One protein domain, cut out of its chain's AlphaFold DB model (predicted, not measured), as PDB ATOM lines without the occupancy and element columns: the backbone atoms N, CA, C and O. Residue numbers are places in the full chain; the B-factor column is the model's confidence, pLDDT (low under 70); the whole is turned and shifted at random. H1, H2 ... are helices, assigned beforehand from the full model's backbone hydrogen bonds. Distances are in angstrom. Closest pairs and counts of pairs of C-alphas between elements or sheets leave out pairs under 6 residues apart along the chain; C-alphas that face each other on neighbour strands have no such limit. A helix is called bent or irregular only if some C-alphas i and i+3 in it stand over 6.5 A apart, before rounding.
ATOM      1  N   ASN A   2      78.315  39.416  41.125       68.69
ATOM      2  CA  ASN A   2      79.002  38.151  40.790       68.69
ATOM      3  C   ASN A   2      79.664  38.105  39.402       68.69
ATOM      4  O   ASN A   2      80.716  37.488  39.249       68.69
ATOM      5  N   GLU A   3      79.095  38.775  38.402       74.62
ATOM      6  CA  GLU A   3      79.551  38.665  37.008       74.62
ATOM      7  C   GLU A   3      80.924  39.312  36.783       74.62
ATOM      8  O   GLU A   3      81.789  38.738  36.124       74.62
ATOM      9  N   MET A   4      81.178  40.465  37.412       76.94
ATOM     10  CA  MET A   4      82.459  41.167  37.276       76.94
ATOM     11  C   MET A   4      83.616  40.396  37.927       76.94
ATOM     12  O   MET A   4      84.733  40.357  37.408       76.94
ATOM     13  N   THR A   5      83.339  39.721  39.044       82.94
ATOM     14  CA  THR A   5      84.302  38.851  39.731       82.94
ATOM     15  C   THR A   5      84.583  37.585  38.917       82.94
ATOM     16  O   THR A   5      85.740  37.177  38.795       82.94
ATOM     17  N   GLN A   6      83.557  36.999  38.287       74.94
ATOM     18  CA  GLN A   6      83.725  35.884  37.347       74.94
ATOM     19  C   GLN A   6      84.560  36.278  36.126       74.94
ATOM     20  O   GLN A   6      85.501  35.564  35.777       74.94
ATOM     21  N   LEU A   7      84.275  37.432  35.516       77.38
ATOM     22  CA  LEU A   7      85.025  37.932  34.365       77.38
ATOM     23  C   LEU A   7      86.504  38.148  34.714       77.38
ATOM     24  O   LEU A   7      87.388  37.726  33.967       77.38
ATOM     25  N   LYS A   8      86.789  38.736  35.881       80.00
ATOM     26  CA  LYS A   8      88.162  38.935  36.367       80.00
ATOM     27  C   LYS A   8      88.903  37.607  36.541       80.00
ATOM     28  O   LYS A   8      90.014  37.458  36.038       80.00
ATOM     29  N   SER A   9      88.256  36.619  37.160       79.81
ATOM     30  CA  SER A   9      88.810  35.269  37.323       79.81
ATOM     31  C   SER A   9      89.109  34.592  35.978       79.81
ATOM     32  O   SER A   9      90.179  34.005  35.785       79.81
ATOM     33  N   MET A  10      88.214  34.737  34.994       76.88
ATOM     34  CA  MET A  10      88.435  34.229  33.637       76.88
ATOM     35  C   MET A  10      89.632  34.906  32.957       76.88
ATOM     36  O   MET A  10      90.474  34.212  32.378       76.88
ATOM     37  N   ILE A  11      89.747  36.233  33.057       81.31
ATOM     38  CA  ILE A  11      90.870  37.003  32.502       81.31
ATOM     39  C   ILE A  11      92.195  36.570  33.141       81.31
ATOM     40  O   ILE A  11      93.182  36.361  32.431       81.31
ATOM     41  N   ASP A  12      92.229  36.377  34.455       83.44
ATOM     42  CA  ASP A  12      93.434  35.931  35.156       83.44
ATOM     43  C   ASP A  12      93.822  34.497  34.762       83.44
ATOM     44  O   ASP A  12      95.000  34.207  34.519       83.44
ATOM     45  N   GLY A  13      92.839  33.610  34.585       82.88
ATOM     46  CA  GLY A  13      93.057  32.270  34.040       82.88
ATOM     47  C   GLY A  13      93.601  32.286  32.606       82.88
ATOM     48  O   GLY A  13      94.479  31.495  32.255       82.88
ATOM     49  N   LEU A  14      93.126  33.204  31.761       79.81
ATOM     50  CA  LEU A  14      93.643  33.398  30.405       79.81
ATOM     51  C   LEU A  14      95.082  33.920  30.399       79.81
ATOM     52  O   LEU A  14      95.910  33.396  29.652       79.81
ATOM     53  N   LYS A  15      95.412  34.886  31.264       77.19
ATOM     54  CA  LYS A  15      96.784  35.397  31.412       77.19
ATOM     55  C   LYS A  15      97.756  34.293  31.822       77.19
ATOM     56  O   LYS A  15      98.796  34.142  31.183       77.19
ATOM     57  N   LYS A  16      97.403  33.477  32.822       82.00
ATOM     58  CA  LYS A  16      98.230  32.336  33.258       82.00
ATOM     59  C   LYS A  16      98.466  31.341  32.120       82.00
ATOM     60  O   LYS A  16      99.606  30.958  31.867       82.00
ATOM     61  N   ARG A  17      97.409  30.980  31.381       81.06
ATOM     62  CA  ARG A  17      97.521  30.084  30.217       81.06
ATOM     63  C   ARG A  17      98.397  30.669  29.112       81.06
ATOM     64  O   ARG A  17      99.228  29.948  28.576       81.06
ATOM     65  N   ARG A  18      98.283  31.968  28.817       80.06
ATOM     66  CA  ARG A  18      99.141  32.653  27.834       80.06
ATOM     67  C   ARG A  18     100.623  32.547  28.197       80.06
ATOM     68  O   ARG A  18     101.436  32.269  27.322       80.06
ATOM     69  N   VAL A  19     100.974  32.767  29.466       83.62
ATOM     70  CA  VAL A  19     102.366  32.641  29.933       83.62
ATOM     71  C   VAL A  19     102.853  31.198  29.795       83.62
ATOM     72  O   VAL A  19     103.943  30.976  29.273       83.62
ATOM     73  N   GLY A  20     102.025  30.221  30.178       80.81
ATOM     74  CA  GLY A  20     102.332  28.799  29.995       80.81
ATOM     75  C   GLY A  20     102.575  28.425  28.530       80.81
ATOM     76  O   GLY A  20     103.593  27.817  28.216       80.81
ATOM     77  N   PHE A  21     101.697  28.860  27.621       79.69
ATOM     78  CA  PHE A  21     101.859  28.614  26.185       79.69
ATOM     79  C   PHE A  21     103.101  29.285  25.607       79.69
ATOM     80  O   PHE A  21     103.774  28.689  24.774       79.69
ATOM     81  N   LYS A  22     103.438  30.499  26.057       81.62
ATOM     82  CA  LYS A  22     104.672  31.162  25.630       81.62
ATOM     83  C   LYS A  22     105.899  30.321  25.991       81.62
ATOM     84  O   LYS A  22     106.727  30.077  25.125       81.62
ATOM     85  N   LYS A  23     105.965  29.818  27.227       85.44
ATOM     86  CA  LYS A  23     107.063  28.948  27.667       85.44
ATOM     87  C   LYS A  23     107.158  27.677  26.815       85.44
ATOM     88  O   LYS A  23     108.235  27.349  26.339       85.44
ATOM     89  N   GLN A  24     106.027  27.013  26.573       81.94
ATOM     90  CA  GLN A  24     105.978  25.810  25.734       81.94
ATOM     91  C   GLN A  24     106.424  26.079  24.289       81.94
ATOM     92  O   GLN A  24     107.103  25.250  23.695       81.94
ATOM     93  N   LEU A  25     106.070  27.237  23.721       80.50
ATOM     94  CA  LEU A  25     106.528  27.643  22.390       80.50
ATOM     95  C   LEU A  25     108.036  27.889  22.348       80.50
ATOM     96  O   LEU A  25     108.684  27.513  21.375       80.50
ATOM     97  N   ASP A  26     108.592  28.519  23.381       86.94
ATOM     98  CA  ASP A  26     110.029  28.778  23.462       86.94
ATOM     99  C   ASP A  26     110.816  27.461  23.620       86.94
ATOM    100  O   ASP A  26     111.801  27.247  22.915       86.94
ATOM    101  N   GLU A  27     110.329  26.531  24.450       87.25
ATOM    102  CA  GLU A  27     110.879  25.172  24.583       87.25
ATOM    103  C   GLU A  27     110.796  24.393  23.256       87.25
ATOM    104  O   GLU A  27     111.762  23.751  22.844       87.25
ATOM    105  N   PHE A  28     109.678  24.494  22.530       86.25
ATOM    106  CA  PHE A  28     109.520  23.842  21.230       86.25
ATOM    107  C   PHE A  28     110.496  24.385  20.178       86.25
ATOM    108  O   PHE A  28     111.085  23.611  19.426       86.25
ATOM    109  N   LYS A  29     110.729  25.703  20.145       83.62
ATOM    110  CA  LYS A  29     111.730  26.311  19.254       83.62
ATOM    111  C   LYS A  29     113.146  25.831  19.565       83.62
ATOM    112  O   LYS A  29     113.912  25.579  18.639       83.62
ATOM    113  N   ALA A  30     113.491  25.696  20.845       90.38
ATOM    114  CA  ALA A  30     114.787  25.154  21.243       90.38
ATOM    115  C   ALA A  30     114.961  23.713  20.731       90.38
ATOM    116  O   ALA A  30     115.966  23.411  20.090       90.38
ATOM    117  N   LEU A  31     113.934  22.868  20.897       90.81
ATOM    118  CA  LEU A  31     113.924  21.503  20.360       90.81
ATOM    119  C   LEU A  31     114.082  21.470  18.833       90.81
ATOM    120  O   LEU A  31     114.833  20.646  18.318       90.81
ATOM    121  N   GLN A  32     113.423  22.369  18.096       88.44
ATOM    122  CA  GLN A  32     113.608  22.478  16.643       88.44
ATOM    123  C   GLN A  32     115.061  22.806  16.270       88.44
ATOM    124  O   GLN A  32     115.598  22.221  15.330       88.44
ATOM    125  N   GLY A  33     115.719  23.692  17.024       91.25
ATOM    126  CA  GLY A  33     117.139  23.996  16.837       91.25
ATOM    127  C   GLY A  33     118.052  22.796  17.112       91.25
ATOM    128  O   GLY A  33     118.992  22.543  16.359       91.25
ATOM    129  N   GLU A  34     117.758  22.013  18.152       92.75
ATOM    130  CA  GLU A  34     118.493  20.778  18.452       92.75
ATOM    131  C   GLU A  34     118.335  19.729  17.349       92.75
ATOM    132  O   GLU A  34     119.323  19.108  16.954       92.75
ATOM    133  N   ILE A  35     117.119  19.554  16.820       91.69
ATOM    134  CA  ILE A  35     116.844  18.641  15.702       91.69
ATOM    135  C   ILE A  35     117.638  19.069  14.468       91.69
ATOM    136  O   ILE A  35     118.354  18.243  13.911       91.69
ATOM    137  N   ALA A  36     117.614  20.355  14.106       91.31
ATOM    138  CA  ALA A  36     118.399  20.870  12.985       91.31
ATOM    139  C   ALA A  36     119.909  20.622  13.176       91.31
ATOM    140  O   ALA A  36     120.613  20.206  12.256       91.31
ATOM    141  N   SER A  37     120.426  20.802  14.397       93.31
ATOM    142  CA  SER A  37     121.824  20.482  14.717       93.31
ATOM    143  C   SER A  37     122.134  18.983  14.615       93.31
ATOM    144  O   SER A  37     123.257  18.601  14.273       93.31
ATOM    145  N   LEU A  38     121.178  18.113  14.951       93.75
ATOM    146  CA  LEU A  38     121.323  16.669  14.775       93.75
ATOM    147  C   LEU A  38     121.306  16.285  13.295       93.75
ATOM    148  O   LEU A  38     122.114  15.449  12.909       93.75
ATOM    149  N   GLU A  39     120.453  16.902  12.478       91.88
ATOM    150  CA  GLU A  39     120.381  16.670  11.027       91.88
ATOM    151  C   GLU A  39     121.708  16.987  10.344       91.88
ATOM    152  O   GLU A  39     122.249  16.131   9.648       91.88
ATOM    153  N   VAL A  40     122.302  18.146  10.644       93.75
ATOM    154  CA  VAL A  40     123.623  18.529  10.116       93.75
ATOM    155  C   VAL A  40     124.712  17.525  10.514       93.75
ATOM    156  O   VAL A  40     125.606  17.223   9.730       93.75
ATOM    157  N   ARG A  41     124.654  16.984  11.736       94.19
ATOM    158  CA  ARG A  41     125.659  16.029  12.233       94.19
ATOM    159  C   ARG A  41     125.407  14.589  11.796       94.19
ATOM    160  O   ARG A  41     126.324  13.782  11.849       94.19
ATOM    161  N   ALA A  42     124.197  14.237  11.374       92.06
ATOM    162  CA  ALA A  42     123.818  12.850  11.110       92.06
ATOM    163  C   ALA A  42     124.538  12.220   9.908       92.06
ATOM    164  O   ALA A  42     124.536  10.991   9.772       92.06
ATOM    165  N   GLU A  43     125.155  13.020   9.040       88.62
ATOM    166  CA  GLU A  43     125.983  12.528   7.936       88.62
ATOM    167  C   GLU A  43     127.282  11.884   8.437       88.62
ATOM    168  O   GLU A  43     127.669  10.825   7.940       88.62
ATOM    169  N   SER A  44     127.895  12.459   9.475       92.00
ATOM    170  CA  SER A  44     129.209  12.066   9.998       92.00
ATOM    171  C   SER A  44     129.171  11.425  11.391       92.00
ATOM    172  O   SER A  44     130.098  10.702  11.747       92.00
ATOM    173  N   ASP A  45     128.100  11.630  12.163       95.19
ATOM    174  CA  ASP A  45     127.925  11.087  13.512       95.19
ATOM    175  C   ASP A  45     126.829   9.994  13.552       95.19
ATOM    176  O   ASP A  45     125.629  10.289  13.428       95.19
ATOM    177  N   PRO A  46     127.199   8.714  13.775       92.75
ATOM    178  CA  PRO A  46     126.234   7.623  13.892       92.75
ATOM    179  C   PRO A  46     125.305   7.771  15.107       92.75
ATOM    180  O   PRO A  46     124.167   7.292  15.063       92.75
ATOM    181  N   VAL A  47     125.736   8.456  16.172       93.75
ATOM    182  CA  VAL A  47     124.910   8.729  17.356       93.75
ATOM    183  C   VAL A  47     123.823   9.746  17.017       93.75
ATOM    184  O   VAL A  47     122.657   9.527  17.357       93.75
ATOM    185  N   ALA A  48     124.163  10.827  16.307       93.81
ATOM    186  CA  ALA A  48     123.186  11.804  15.825       93.81
ATOM    187  C   ALA A  48     122.142  11.147  14.907       93.81
ATOM    188  O   ALA A  48     120.937  11.313  15.113       93.81
ATOM    189  N   ARG A  49     122.592  10.295  13.978       94.62
ATOM    190  CA  ARG A  49     121.710   9.511  13.102       94.62
ATOM    191  C   ARG A  49     120.785   8.576  13.887       94.62
ATOM    192  O   ARG A  49     119.599   8.474  13.577       94.62
ATOM    193  N   GLY A  50     121.303   7.911  14.920       94.62
ATOM    194  CA  GLY A  50     120.513   7.057  15.809       94.62
ATOM    195  C   GLY A  50     119.423   7.829  16.561       94.62
ATOM    196  O   GLY A  50     118.281   7.369  16.637       94.62
ATOM    197  N   LYS A  51     119.743   9.028  17.067       94.75
ATOM    198  CA  LYS A  51     118.772   9.907  17.743       94.75
ATOM    199  C   LYS A  51     117.651  10.354  16.804       94.75
ATOM    200  O   LYS A  51     116.489  10.269  17.198       94.75
ATOM    201  N   LEU A  52     117.974  10.749  15.571       93.69
ATOM    202  CA  LEU A  52     116.968  11.128  14.572       93.69
ATOM    203  C   LEU A  52     116.046   9.962  14.212       93.69
ATOM    204  O   LEU A  52     114.831  10.123  14.254       93.69
ATOM    205  N   LYS A  53     116.594   8.764  13.963       93.25
ATOM    206  CA  LYS A  53     115.775   7.570  13.687       93.25
ATOM    207  C   LYS A  53     114.812   7.251  14.828       93.25
ATOM    208  O   LYS A  53     113.660   6.898  14.588       93.25
ATOM    209  N   LYS A  54     115.264   7.381  16.080       92.81
ATOM    210  CA  LYS A  54     114.405   7.168  17.252       92.81
ATOM    211  C   LYS A  54     113.303   8.225  17.339       92.81
ATOM    212  O   LYS A  54     112.155   7.872  17.593       92.81
ATOM    213  N   LEU A  55     113.635   9.495  17.108       89.56
ATOM    214  CA  LEU A  55     112.660  10.585  17.079       89.56
ATOM    215  C   LEU A  55     111.603  10.367  15.989       89.56
ATOM    216  O   LEU A  55     110.410  10.476  16.261       89.56
ATOM    217  N   GLU A  56     112.030   9.993  14.784       88.69
ATOM    218  CA  GLU A  56     111.150   9.697  13.654       88.69
ATOM    219  C   GLU A  56     110.220   8.512  13.951       88.69
ATOM    220  O   GLU A  56     109.018   8.576  13.690       88.69
ATOM    221  N   ALA A  57     110.748   7.450  14.564       90.56
ATOM    222  CA  ALA A  57     109.948   6.305  14.979       90.56
ATOM    223  C   ALA A  57     108.867   6.698  15.999       90.56
ATOM    224  O   ALA A  57     107.727   6.261  15.863       90.56
ATOM    225  N   MET A  58     109.186   7.551  16.982       86.38
ATOM    226  CA  MET A  58     108.195   8.052  17.948       86.38
ATOM    227  C   MET A  58     107.140   8.948  17.290       86.38
ATOM    228  O   MET A  58     105.957   8.851  17.617       86.38
ATOM    229  N   MET A  59     107.551   9.808  16.351       83.75
ATOM    230  CA  MET A  59     106.625  10.649  15.586       83.75
ATOM    231  C   MET A  59     105.609   9.787  14.823       83.75
ATOM    232  O   MET A  59     104.417  10.082  14.859       83.75
ATOM    233  N   LYS A  60     106.068   8.683  14.216       84.50
ATOM    234  CA  LYS A  60     105.235   7.740  13.452       84.50
ATOM    235  C   LYS A  60     104.353   6.835  14.319       84.50
ATOM    236  O   LYS A  60     103.248   6.513  13.906       84.50
ATOM    237  N   SER A  61     104.817   6.400  15.493       82.88
ATOM    238  CA  SER A  61     104.086   5.425  16.323       82.88
ATOM    239  C   SER A  61     103.124   6.045  17.342       82.88
ATOM    240  O   SER A  61     102.237   5.353  17.836       82.88
ATOM    241  N   GLY A  62     103.269   7.334  17.658       72.50
ATOM    242  CA  GLY A  62     102.399   8.010  18.631       72.50
ATOM    243  C   GLY A  62     102.387   9.538  18.565       72.50
ATOM    244  O   GLY A  62     101.537  10.169  19.199       72.50
ATOM    245  N   GLY A  63     103.282  10.154  17.786       75.19
ATOM    246  CA  GLY A  63     103.317  11.605  17.597       75.19
ATOM    247  C   GLY A  63     102.044  12.157  16.960       75.19
ATOM    248  O   GLY A  63     101.579  13.227  17.348       75.19
ATOM    249  N   GLU A  64     101.423  11.404  16.055       76.31
ATOM    250  CA  GLU A  64     100.202  11.821  15.363       76.31
ATOM    251  C   GLU A  64      98.994  11.943  16.309       76.31
ATOM    252  O   GLU A  64      98.267  12.937  16.276       76.31
ATOM    253  N   GLN A  65      98.831  11.007  17.249       80.56
ATOM    254  CA  GLN A  65      97.784  11.087  18.273       80.56
ATOM    255  C   GLN A  65      98.004  12.285  19.211       80.56
ATOM    256  O   GLN A  65      97.057  12.985  19.575       80.56
ATOM    257  N   LEU A  66      99.258  12.551  19.587       77.19
ATOM    258  CA  LEU A  66      99.637  13.697  20.415       77.19
ATOM    259  C   LEU A  66      99.364  15.022  19.685       77.19
ATOM    260  O   LEU A  66      98.795  15.948  20.267       77.19
ATOM    261  N   HIS A  67      99.674  15.082  18.390       76.19
ATOM    262  CA  HIS A  67      99.364  16.212  17.522       76.19
ATOM    263  C   HIS A  67      97.850  16.465  17.434       76.19
ATOM    264  O   HIS A  67      97.399  17.583  17.691       76.19
ATOM    265  N   GLN A  68      97.041  15.428  17.187       81.19
ATOM    266  CA  GLN A  68      95.578  15.551  17.165       81.19
ATOM    267  C   GLN A  68      95.003  16.024  18.512       81.19
ATOM    268  O   GLN A  68      94.074  16.839  18.559       81.19
ATOM    269  N   GLN A  69      95.566  15.572  19.637       80.81
ATOM    270  CA  GLN A  69      95.160  16.055  20.960       80.81
ATOM    271  C   GLN A  69      95.480  17.539  21.167       80.81
ATOM    272  O   GLN A  69      94.677  18.257  21.766       80.81
ATOM    273  N   ILE A  70      96.622  18.019  20.672       78.50
ATOM    274  CA  ILE A  70      96.977  19.440  20.739       78.50
ATOM    275  C   ILE A  70      96.014  20.258  19.879       78.50
ATOM    276  O   ILE A  70      95.392  21.189  20.390       78.50
ATOM    277  N   VAL A  71      95.816  19.873  18.615       80.88
ATOM    278  CA  VAL A  71      94.916  20.571  17.681       80.88
ATOM    279  C   VAL A  71      93.489  20.628  18.231       80.88
ATOM    280  O   VAL A  71      92.880  21.696  18.271       80.88
ATOM    281  N   SER A  72      92.966  19.517  18.758       79.69
ATOM    282  CA  SER A  72      91.619  19.491  19.345       79.69
ATOM    283  C   SER A  72      91.489  20.367  20.597       79.69
ATOM    284  O   SER A  72      90.454  21.007  20.801       79.69
ATOM    285  N   LYS A  73      92.527  20.443  21.442       77.19
ATOM    286  CA  LYS A  73      92.550  21.357  22.595       77.19
ATOM    287  C   LYS A  73      92.606  22.819  22.152       77.19
ATOM    288  O   LYS A  73      91.882  23.630  22.728       77.19
ATOM    289  N   VAL A  74      93.388  23.149  21.124       79.94
ATOM    290  CA  VAL A  74      93.439  24.502  20.543       79.94
ATOM    291  C   VAL A  74      92.077  24.898  19.977       79.94
ATOM    292  O   VAL A  74      91.569  25.955  20.337       79.94
ATOM    293  N   ALA A  75      91.419  24.019  19.218       76.19
ATOM    294  CA  ALA A  75      90.077  24.269  18.691       76.19
ATOM    295  C   ALA A  75      89.038  24.515  19.807       76.19
ATOM    296  O   ALA A  75      88.176  25.389  19.699       76.19
ATOM    297  N   LYS A  76      89.125  23.790  20.932       75.12
ATOM    298  CA  LYS A  76      88.268  24.038  22.108       75.12
ATOM    299  C   LYS A  76      88.543  25.403  22.746       75.12
ATOM    300  O   LYS A  76      87.600  26.084  23.154       75.12
ATOM    301  N   VAL A  77      89.811  25.807  22.833       75.44
ATOM    302  CA  VAL A  77      90.209  27.138  23.318       75.44
ATOM    303  C   VAL A  77      89.670  28.224  22.384       75.44
ATOM    304  O   VAL A  77      89.033  29.164  22.845       75.44
ATOM    305  N   GLU A  78      89.823  28.068  21.072       74.88
ATOM    306  CA  GLU A  78      89.293  29.000  20.073       74.88
ATOM    307  C   GLU A  78      87.766  29.150  20.176       74.88
ATOM    308  O   GLU A  78      87.238  30.266  20.221       74.88
ATOM    309  N   LYS A  79      87.044  28.032  20.311       75.56
ATOM    310  CA  LYS A  79      85.586  28.028  20.484       75.56
ATOM    311  C   LYS A  79      85.152  28.737  21.767       75.56
ATOM    312  O   LYS A  79      84.198  29.513  21.741       75.56
ATOM    313  N   THR A  80      85.853  28.497  22.874       72.50
ATOM    314  CA  THR A  80      85.558  29.155  24.157       72.50
ATOM    315  C   THR A  80      85.848  30.652  24.107       72.50
ATOM    316  O   THR A  80      85.018  31.429  24.564       72.50
ATOM    317  N   PHE A  81      86.943  31.088  23.478       74.94
ATOM    318  CA  PHE A  81      87.210  32.513  23.240       74.94
ATOM    319  C   PHE A  81      86.164  33.174  22.343       74.94
ATOM    320  O   PHE A  81      85.719  34.282  22.632       74.94
ATOM    321  N   SER A  82      85.731  32.488  21.285       73.50
ATOM    322  CA  SER A  82      84.688  32.980  20.381       73.50
ATOM    323  C   SER A  82      83.351  33.158  21.102       73.50
ATOM    324  O   SER A  82      82.655  34.150  20.894       73.50
ATOM    325  N   GLN A  83      82.986  32.218  21.979       73.38
ATOM    326  CA  GLN A  83      81.800  32.333  22.832       73.38
ATOM    327  C   GLN A  83      81.939  33.476  23.838       73.38
ATOM    328  O   GLN A  83      81.015  34.276  23.958       73.38
ATOM    329  N   LEU A  84      83.102  33.617  24.478       72.25
ATOM    330  CA  LEU A  84      83.371  34.711  25.409       72.25
ATOM    331  C   LEU A  84      83.262  36.079  24.720       72.25
ATOM    332  O   LEU A  84      82.673  37.006  25.266       72.25
ATOM    333  N   GLY A  85      83.788  36.193  23.497       72.62
ATOM    334  CA  GLY A  85      83.680  37.397  22.674       72.62
ATOM    335  C   GLY A  85      82.229  37.735  22.325       72.62
ATOM    336  O   GLY A  85      81.841  38.898  22.399       72.62
ATOM    337  N   LYS A  86      81.399  36.729  22.016       76.81
ATOM    338  CA  LYS A  86      79.952  36.914  21.798       76.81
ATOM    339  C   LYS A  86      79.237  37.368  23.070       76.81
ATOM    340  O   LYS A  86      78.450  38.303  23.004       76.81
ATOM    341  N   GLN A  87      79.540  36.754  24.213       71.88
ATOM    342  CA  GLN A  87      78.955  37.127  25.504       71.88
ATOM    343  C   GLN A  87      79.353  38.549  25.917       71.88
ATOM    344  O   GLN A  87      78.502  39.315  26.352       71.88
ATOM    345  N   LEU A  88      80.612  38.947  25.706       71.25
ATOM    346  CA  LEU A  88      81.063  40.317  25.959       71.25
ATOM    347  C   LEU A  88      80.346  41.330  25.056       71.25
ATOM    348  O   LEU A  88      79.964  42.398  25.517       71.25
ATOM    349  N   LYS A  89      80.126  40.980  23.783       75.19
ATOM    350  CA  LYS A  89      79.403  41.826  22.825       75.19
ATOM    351  C   LYS A  89      77.908  41.946  23.146       75.19
ATOM    352  O   LYS A  89      77.313  42.957  22.825       75.19
ATOM    353  N   GLN A  90      77.317  40.937  23.790       70.38
ATOM    354  CA  GLN A  90      75.934  40.974  24.284       70.38
ATOM    355  C   GLN A  90      75.793  41.756  25.599       70.38
ATOM    356  O   GLN A  90      74.752  42.355  25.844       70.38
ATOM    357  N   LEU A  91      76.832  41.752  26.439       58.75
ATOM    358  CA  LEU A  91      76.898  42.520  27.690       58.75
ATOM    359  C   LEU A  91      77.293  43.988  27.484       58.75
ATOM    360  O   LEU A  91      77.174  44.780  28.416       58.75
ATOM    361  N   ALA A  92      77.764  44.350  26.292       53.56
ATOM    362  CA  ALA A  92      77.853  45.728  25.832       53.56
ATOM    363  C   ALA A  92      76.558  46.051  25.066       53.56
ATOM    364  O   ALA A  92      76.532  45.872  23.848       53.56
TER     365      ALA A  92
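AT A GLANCE: This is residues 2 to 92 of the 121 residues of an uncharacterized protein of Chromobacterium sp. ATCC 53434 (UniProt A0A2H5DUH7). A long, thin and open helical hairpin: H1 runs the whole length, and H2 folds back from its far end, its first arm H2a meeting H1 near the turn and slanting away from it, then bending at residues 61 to 64 so that its second arm H2b heads back toward the start of H1, with a gap between H1 and H2b and the C-alphas of Asn 2 and Ala 92 16.8 A apart. The printed part has 91 residues with two named helices, H1 then H2, no named strand, and is all helix. It is extended, a rod spanning 63 by 22 by 17 A, with a radius of gyration of the C-alphas of 20.1 A.

IN THESE COORDINATES: H1, residues 2 to 41, runs 59.0 A from C-alpha 2 at (79.002, 38.151, 40.790). H2, residues 46 to 91, was assigned as one helix by its hydrogen bonds but is bent: C-alphas 61 and 64 are 7.5 A apart. Arm H2a, residues 46 to 61, is 22.4 A long; arm H2b, residues 64 to 91, runs 40.5 A to C-alpha 91 at (76.898, 42.520, 27.690).

HOW THE PARTS SIT: H1 and H2a form a hairpin, opposite ways at a steep tilt of 42 degrees. They touch through residues 35 to 41 and 48 to 52 alone; the closest C-alphas, of Leu 38 and Ala 48, are 5.3 A apart. H2b stands at a steep tilt of 58 degrees to H2a and is apart from H1. In H1, H2a and H2b every O i to N i+4 pair is within hydrogen-bond range.

THE WHOLE: The C-alphas farthest apart, of Asn 2 and Ser 44, are 64.4 A apart. The printed part has no cut, and the H1 to H2 link is tight. Residues 15 to 34 and 68 to 80 stand free. Residues 2, 91 and 92 have pLDDT under 70.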